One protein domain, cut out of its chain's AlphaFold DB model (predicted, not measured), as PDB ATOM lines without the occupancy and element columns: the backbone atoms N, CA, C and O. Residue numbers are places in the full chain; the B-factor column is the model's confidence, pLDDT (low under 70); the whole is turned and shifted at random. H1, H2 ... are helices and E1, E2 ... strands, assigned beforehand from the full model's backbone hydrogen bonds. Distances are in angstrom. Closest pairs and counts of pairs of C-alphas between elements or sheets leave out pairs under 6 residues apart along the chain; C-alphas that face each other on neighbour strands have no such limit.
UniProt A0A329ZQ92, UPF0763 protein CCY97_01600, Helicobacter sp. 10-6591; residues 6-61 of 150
ATOM      1  N   LYS A   6     197.062 173.239 316.669       40.03
ATOM      2  CA  LYS A   6     196.186 174.330 316.210       40.03
ATOM      3  C   LYS A   6     196.899 175.308 315.263       40.03
ATOM      4  O   LYS A   6     196.294 175.738 314.290       40.03
ATOM      5  N   THR A   7     198.193 175.580 315.459       39.56
ATOM      6  CA  THR A   7     198.996 176.364 314.498       39.56
ATOM      7  C   THR A   7     199.260 175.584 313.215       39.56
ATOM      8  O   THR A   7     199.286 176.178 312.148       39.56
ATOM      9  N   ALA A   8     199.364 174.254 313.283       31.75
ATOM     10  CA  ALA A   8     199.495 173.408 312.096       31.75
ATOM     11  C   ALA A   8     198.231 173.380 311.212       31.75
ATOM     12  O   ALA A   8     198.343 173.058 310.034       31.75
ATOM     13  N   ALA A   9     197.050 173.704 311.753       35.44
ATOM     14  CA  ALA A   9     195.803 173.748 310.987       35.44
ATOM     15  C   ALA A   9     195.723 174.996 310.089       35.44
ATOM     16  O   ALA A   9     195.363 174.884 308.925       35.44
ATOM     17  N   LEU A  10     196.188 176.154 310.573       38.84
ATOM     18  CA  LEU A  10     196.195 177.405 309.797       38.84
ATOM     19  C   LEU A  10     197.124 177.360 308.570       38.84
ATOM     20  O   LEU A  10     196.883 178.059 307.593       38.84
ATOM     21  N   PHE A  11     198.158 176.512 308.588       41.19
ATOM     22  CA  PHE A  11     199.044 176.287 307.436       41.19
ATOM     23  C   PHE A  11     198.619 175.105 306.549       41.19
ATOM     24  O   PHE A  11     199.218 174.898 305.495       41.19
ATOM     25  N   LYS A  12     197.632 174.302 306.969       36.88
ATOM     26  CA  LYS A  12     197.211 173.096 306.238       36.88
ATOM     27  C   LYS A  12     196.162 173.364 305.171       36.88
ATOM     28  O   LYS A  12     196.163 172.651 304.174       36.88
ATOM     29  N   ASP A  13     195.340 174.393 305.333       38.16
ATOM     30  CA  ASP A  13     194.174 174.554 304.462       38.16
ATOM     31  C   ASP A  13     194.468 175.264 303.130       38.16
ATOM     32  O   ASP A  13     193.577 175.346 302.295       38.16
ATOM     33  N   ASN A  14     195.701 175.738 302.867       40.00
ATOM     34  CA  ASN A  14     195.993 176.436 301.599       40.00
ATOM     35  C   ASN A  14     197.419 176.327 301.024       40.00
ATOM     36  O   ASN A  14     197.742 177.032 300.070       40.00
ATOM     37  N   ILE A  15     198.285 175.437 301.523       45.03
ATOM     38  CA  ILE A  15     199.639 175.262 300.955       45.03
ATOM     39  C   ILE A  15     199.768 173.904 300.256       45.03
ATOM     40  O   ILE A  15     200.693 173.133 300.486       45.03
ATOM     41  N   HIS A  16     198.857 173.634 299.323       44.78
ATOM     42  CA  HIS A  16     199.185 172.807 298.160       44.78
ATOM     43  C   HIS A  16     199.817 173.689 297.074       44.78
ATOM     44  O   HIS A  16     199.413 173.640 295.916       44.78
ATOM     45  N   GLN A  17     200.791 174.534 297.432       56.22
ATOM     46  CA  GLN A  17     201.558 175.246 296.413       56.22
ATOM     47  C   GLN A  17     202.383 174.214 295.652       56.22
ATOM     48  O   GLN A  17     203.302 173.593 296.188       56.22
ATOM     49  N   LYS A  18     201.997 173.989 294.399       65.31
ATOM     50  CA  LYS A  18     202.783 173.196 293.467       65.31
ATOM     51  C   LYS A  18     204.032 174.012 293.153       65.31
ATOM     52  O   LYS A  18     203.949 175.119 292.629       65.31
ATOM     53  N   TYR A  19     205.188 173.487 293.535       71.00
ATOM     54  CA  TYR A  19     206.468 174.070 293.159       71.00
ATOM     55  C   TYR A  19     206.923 173.440 291.857       71.00
ATOM     56  O   TYR A  19     206.915 172.212 291.712       71.00
ATOM     57  N   ALA A  20     207.335 174.291 290.934       79.38
ATOM     58  CA  ALA A  20     207.983 173.876 289.712       79.38
ATOM     59  C   ALA A  20     209.456 174.289 289.763       79.38
ATOM     60  O   ALA A  20     209.808 175.332 290.313       79.38
ATOM     61  N   PHE A  21     210.319 173.435 289.230       79.88
ATOM     62  CA  PHE A  21     211.766 173.624 289.266       79.88
ATOM     63  C   PHE A  21     212.283 173.723 287.844       79.88
ATOM     64  O   PHE A  21     211.872 172.934 286.988       79.88
ATOM     65  N   GLY A  22     213.195 174.653 287.597       83.38
ATOM     66  CA  GLY A  22     213.740 174.868 286.266       83.38
ATOM     67  C   GLY A  22     215.115 175.511 286.254       83.38
ATOM     68  O   GLY A  22     215.692 175.839 287.288       83.38
ATOM     69  N   THR A  23     215.624 175.684 285.048       83.44
ATOM     70  CA  THR A  23     216.857 176.405 284.744       83.44
ATOM     71  C   THR A  23     216.537 177.683 283.983       83.44
ATOM     72  O   THR A  23     215.558 177.749 283.229       83.44
ATOM     73  N   LEU A  24     217.341 178.715 284.227       84.50
ATOM     74  CA  LEU A  24     217.247 180.007 283.560       84.50
ATOM     75  C   LEU A  24     218.515 180.241 282.738       84.50
ATOM     76  O   LEU A  24     219.549 180.622 283.281       84.50
ATOM     77  N   ASN A  25     218.405 180.082 281.424       83.88
ATOM     78  CA  ASN A  25     219.532 180.245 280.511       83.88
ATOM     79  C   ASN A  25     219.450 181.630 279.868       83.88
ATOM     80  O   ASN A  25     218.492 181.937 279.153       83.88
ATOM     81  N   LYS A  26     220.433 182.496 280.120       83.44
ATOM     82  CA  LYS A  26     220.473 183.845 279.533       83.44
ATOM     83  C   LYS A  26     220.833 183.727 278.046       83.44
ATOM     84  O   LYS A  26     221.870 183.172 277.706       83.44
ATOM     85  N   ILE A  27     219.980 184.240 277.160       85.31
ATOM     86  CA  ILE A  27     220.246 184.277 275.710       85.31
ATOM     87  C   ILE A  27     220.984 185.574 275.359       85.31
ATOM     88  O   ILE A  27     221.953 185.558 274.608       85.31
ATOM     89  N   ASP A  28     220.522 186.700 275.903       87.31
ATOM     90  CA  ASP A  28     221.176 188.005 275.803       87.31
ATOM     91  C   ASP A  28     220.764 188.907 276.982       87.31
ATOM     92  O   ASP A  28     220.183 188.446 277.964       87.31
ATOM     93  N   SER A  29     221.053 190.209 276.899       82.56
ATOM     94  CA  SER A  29     220.745 191.181 277.955       82.56
ATOM     95  C   SER A  29     219.250 191.411 278.214       82.56
ATOM     96  O   SER A  29     218.902 191.997 279.238       82.56
ATOM     97  N   LYS A  30     218.358 190.986 277.313       86.25
ATOM     98  CA  LYS A  30     216.902 191.188 277.405       86.25
ATOM     99  C   LYS A  30     216.100 189.890 277.343       86.25
ATOM    100  O   LYS A  30     214.893 189.923 277.577       86.25
ATOM    101  N   ARG A  31     216.726 188.766 276.999       83.94
ATOM    102  CA  ARG A  31     216.056 187.484 276.779       83.94
ATOM    103  C   ARG A  31     216.718 186.388 277.595       83.94
ATOM    104  O   ARG A  31     217.934 186.211 277.560       83.94
ATOM    105  N   ALA A  32     215.891 185.597 278.257       84.69
ATOM    106  CA  ALA A  32     216.295 184.363 278.906       84.69
ATOM    107  C   ALA A  32     215.300 183.258 278.543       84.69
ATOM    108  O   ALA A  32     214.107 183.519 278.376       84.69
ATOM    109  N   LEU A  33     215.804 182.037 278.404       84.12
ATOM    110  CA  LEU A  33     215.005 180.837 278.224       84.12
ATOM    111  C   LEU A  33     214.783 180.182 279.583       84.12
ATOM    112  O   LEU A  33     215.734 179.900 280.309       84.12
ATOM    113  N   LEU A  34     213.518 179.926 279.894       82.69
ATOM    114  CA  LEU A  34     213.106 179.202 281.083       82.69
ATOM    115  C   LEU A  34     212.767 177.763 280.697       82.69
ATOM    116  O   LEU A  34     211.852 177.532 279.908       82.69
ATOM    117  N   SER A  35     213.495 176.813 281.275       82.62
ATOM    118  CA  SER A  35     213.307 175.382 281.036       82.62
ATOM    119  C   SER A  35     212.893 174.707 282.334       82.62
ATOM    120  O   SER A  35     213.673 174.644 283.281       82.62
ATOM    121  N   LEU A  36     211.663 174.201 282.409       81.44
ATOM    122  CA  LEU A  36     211.190 173.477 283.588       81.44
ATOM    123  C   LEU A  36     211.634 172.011 283.532       81.44
ATOM    124  O   LEU A  36     211.390 171.314 282.552       81.44
ATOM    125  N   HIS A  37     212.249 171.534 284.611       77.44
ATOM    126  CA  HIS A  37     212.584 170.122 284.815       77.44
ATOM    127  C   HIS A  37     211.464 169.364 285.533       77.44
ATOM    128  O   HIS A  37     211.358 168.145 285.414       77.44
ATOM    129  N   LYS A  38     210.640 170.075 286.312       72.88
ATOM    130  CA  LYS A  38     209.523 169.500 287.061       72.88
ATOM    131  C   LYS A  38     208.386 170.508 287.177       72.88
ATOM    132  O   LYS A  38     208.624 171.641 287.588       72.88
ATOM    133  N   GLY A  39     207.164 170.056 286.900       71.44
ATOM    134  CA  GLY A  39     205.957 170.884 286.908       71.44
ATOM    135  C   GLY A  39     205.646 171.487 285.538       71.44
ATOM    136  O   GLY A  39     206.302 171.177 284.549       71.44
ATOM    137  N   GLU A  40     204.630 172.342 285.498       75.44
ATOM    138  CA  GLU A  40     204.149 173.003 284.283       75.44
ATOM    139  C   GLU A  40     204.184 174.524 284.459       75.44
ATOM    140  O   GLU A  40     204.221 175.047 285.580       75.44
ATOM    141  N   VAL A  41     204.177 175.252 283.342       72.38
ATOM    142  CA  VAL A  41     203.982 176.702 283.371       72.38
ATOM    143  C   VAL A  41     202.505 176.956 283.683       72.38
ATOM    144  O   VAL A  41     201.663 176.914 282.792       72.38
ATOM    145  N   SER A  42     202.184 177.188 284.957       74.88
ATOM    146  CA  SER A  42     200.848 177.581 285.405       74.88
ATOM    147  C   SER A  42     200.875 178.828 286.285       74.88
ATOM    148  O   SER A  42     201.818 179.067 287.034       74.88
ATOM    149  N   ASN A  43     199.781 179.588 286.271       73.62
ATOM    150  CA  ASN A  43     199.622 180.779 287.116       73.62
ATOM    151  C   ASN A  43     199.401 180.443 288.606       73.62
ATOM    152  O   ASN A  43     199.248 181.343 289.428       73.62
ATOM    153  N   GLU A  44     199.386 179.154 288.950       72.62
ATOM    154  CA  GLU A  44     199.094 178.619 290.284       72.62
ATOM    155  C   GLU A  44     200.341 178.059 290.988       72.62
ATOM    156  O   GLU A  44     200.262 177.627 292.138       72.62
ATOM    157  N   SER A  45     201.497 178.077 290.315       75.56
ATOM    158  CA  SER A  45     202.747 177.497 290.812       75.56
ATOM    159  C   SER A  45     203.828 178.558 290.995       75.56
ATOM    160  O   SER A  45     203.935 179.496 290.209       75.56
ATOM    161  N   ILE A  46     204.665 178.393 292.020       83.62
ATOM    162  CA  ILE A  46     205.906 179.168 292.161       83.62
ATOM    163  C   ILE A  46     207.015 178.404 291.441       83.62
ATOM    164  O   ILE A  46     207.187 177.201 291.669       83.62
ATOM    165  N   TRP A  47     207.781 179.101 290.604       86.31
ATOM    166  CA  TRP A  47     208.923 178.516 289.907       86.31
ATOM    167  C   TRP A  47     210.223 178.882 290.608       86.31
ATOM    168  O   TRP A  47     210.546 180.060 290.758       86.31
ATOM    169  N   LEU A  48     210.976 177.863 291.007       85.06
ATOM    170  CA  LEU A  48     212.322 177.993 291.550       85.06
ATOM    171  C   LEU A  48     213.318 177.659 290.442       85.06
ATOM    172  O   LEU A  48     213.283 176.573 289.860       85.06
ATOM    173  N   LEU A  49     214.166 178.625 290.118       86.25
ATOM    174  CA  LEU A  49     215.033 178.614 288.953       86.25
ATOM    175  C   LEU A  49     216.486 178.738 289.389       86.25
ATOM    176  O   LEU A  49     216.788 179.460 290.336       86.25
ATOM    177  N   LYS A  50     217.383 178.080 288.665       86.75
ATOM    178  CA  LYS A  50     218.825 178.241 288.835       86.75
ATOM    179  C   LYS A  50     219.450 178.658 287.509       86.75
ATOM    180  O   LYS A  50     219.105 178.072 286.483       86.75
ATOM    181  N   ASP A  51     220.296 179.682 287.513       85.62
ATOM    182  CA  ASP A  51     221.081 180.034 286.325       85.62
ATOM    183  C   ASP A  51     222.368 179.201 286.223       85.62
ATOM    184  O   ASP A  51     222.727 178.462 287.146       85.62
ATOM    185  N   ASP A  52     223.046 179.306 285.080       81.06
ATOM    186  CA  ASP A  52     224.280 178.564 284.787       81.06
ATOM    187  C   ASP A  52     225.431 178.904 285.755       81.06
ATOM    188  O   ASP A  52     226.284 178.062 286.033       81.06
ATOM    189  N   ASP A  53     225.416 180.114 286.325       82.69
ATOM    190  CA  ASP A  53     226.380 180.588 287.327       82.69
ATOM    191  C   ASP A  53     226.044 180.086 288.747       82.69
ATOM    192  O   ASP A  53     226.781 180.320 289.707       82.69
ATOM    193  N   GLY A  54     224.925 179.374 288.893       80.81
ATOM    194  CA  GLY A  54     224.457 178.792 290.139       80.81
ATOM    195  C   GLY A  54     223.630 179.724 291.022       80.81
ATOM    196  O   GLY A  54     223.311 179.337 292.148       80.81
ATOM    197  N   ASN A  55     223.249 180.904 290.533       86.06
ATOM    198  CA  ASN A  55     222.369 181.832 291.232       86.06
ATOM    199  C   ASN A  55     220.927 181.319 291.226       86.06
ATOM    200  O   ASN A  55     220.410 180.859 290.204       86.06
ATOM    201  N   GLU A  56     220.261 181.435 292.371       86.31
ATOM    202  CA  GLU A  56     218.881 180.995 292.552       86.31
ATOM    203  C   GLU A  56     217.907 182.165 292.386       86.31
ATOM    204  O   GLU A  56     218.071 183.233 292.978       86.31
ATOM    205  N   PHE A  57     216.861 181.948 291.596       84.62
ATOM    206  CA  PHE A  57     215.795 182.904 291.332       84.62
ATOM    207  C   PHE A  57     214.437 182.272 291.626       84.62
ATOM    208  O   PHE A  57     214.232 181.076 291.432       84.62
ATOM    209  N   ALA A  58     213.475 183.092 292.039       85.69
ATOM    210  CA  ALA A  58     212.085 182.680 292.165       85.69
ATOM    211  C   ALA A  58     211.216 183.538 291.247       85.69
ATOM    212  O   ALA A  58     211.246 184.766 291.323       85.69
ATOM    213  N   MET A  59     210.421 182.892 290.399       84.69
ATOM    214  CA  MET A  59     209.361 183.550 289.649       84.69
ATOM    215  C   MET A  59     208.029 183.221 290.318       84.69
ATOM    216  O   MET A  59     207.667 182.057 290.495       84.69
ATOM    217  N   ILE A  60     207.316 184.268 290.721       85.69
ATOM    218  CA  ILE A  60     206.055 184.165 291.449       85.69
ATOM    219  C   ILE A  60     204.978 184.841 290.598       85.69
ATOM    220  O   ILE A  60     205.095 186.040 290.333       85.69
ATOM    221  N   PRO A  61     203.925 184.117 290.177       87.62
ATOM    222  CA  PRO A  61     202.762 184.726 289.553       87.62
ATOM    223  C   PRO A  61     202.198 185.861 290.413       87.62
ATOM    224  O   PRO A  61     202.024 185.716 291.626       87.62
TER     225      PRO A  61
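AT A GLANCE: This is residues 6 to 61 of the 150 residues of the protein "UPF0763 protein CCY97_01600" of Helicobacter sp. 10-6591 (UniProt A0A329ZQ92). One strongly twisted sheet of four strands, made of two hairpins side by side, forms the body, and a thin arm at the first printed residues, 6 to 15, sticks out from it with the one short helix, H1. The printed part has 56 residues, with H1, E1, E2, E3 and E4 in that order along the chain. The sheet's order is E2, E1, E3, E4, mixed, and the class is mostly strand. The whole is loose, with a radius of gyration of the C-alphas of 14.3 A, and spans 49 by 21 by 19 A, the arm adding to the length.

IN THESE COORDINATES: H1 is residues 7 to 10, beginning at C-alpha 7 (198.996, 176.364, 314.498). E1, residues 18 to 26, begins at C-alpha 18 (202.783, 173.196, 293.467) and is 24.9 A long. E2 is residues 32 to 38, 18.3 A, and E3 is residues 45 to 51, 19.0 A. E4, residues 56 to 59, ends at C-alpha 59 (209.361, 183.550, 289.649).

HOW THE PARTS SIT: H1 is not on the sheet, and is too short for any O i to N i+4 pair; its one O i to N i+3 pair is within range. E1 and E2 form an antiparallel hairpin at 145 degrees, with N 23 and O 35 at 2.8 A. The inner strands E1 and E3 are parallel at 32 degrees, with N 24 and O 50 within hydrogen-bond range at 2.9 A. E3 and E4 form an antiparallel hairpin at 148 degrees, with N 49 and O 57 at 2.8 A. The edge strands E2 and E4 are apart.

THE WHOLE: The C-alphas of Lys 6 and Asp 28, the two farthest apart, are 49.4 A from each other. The printed part has no cut and no long link. Residues 6 to 18 have pLDDT under 70; the mean of the printed part is 72.6.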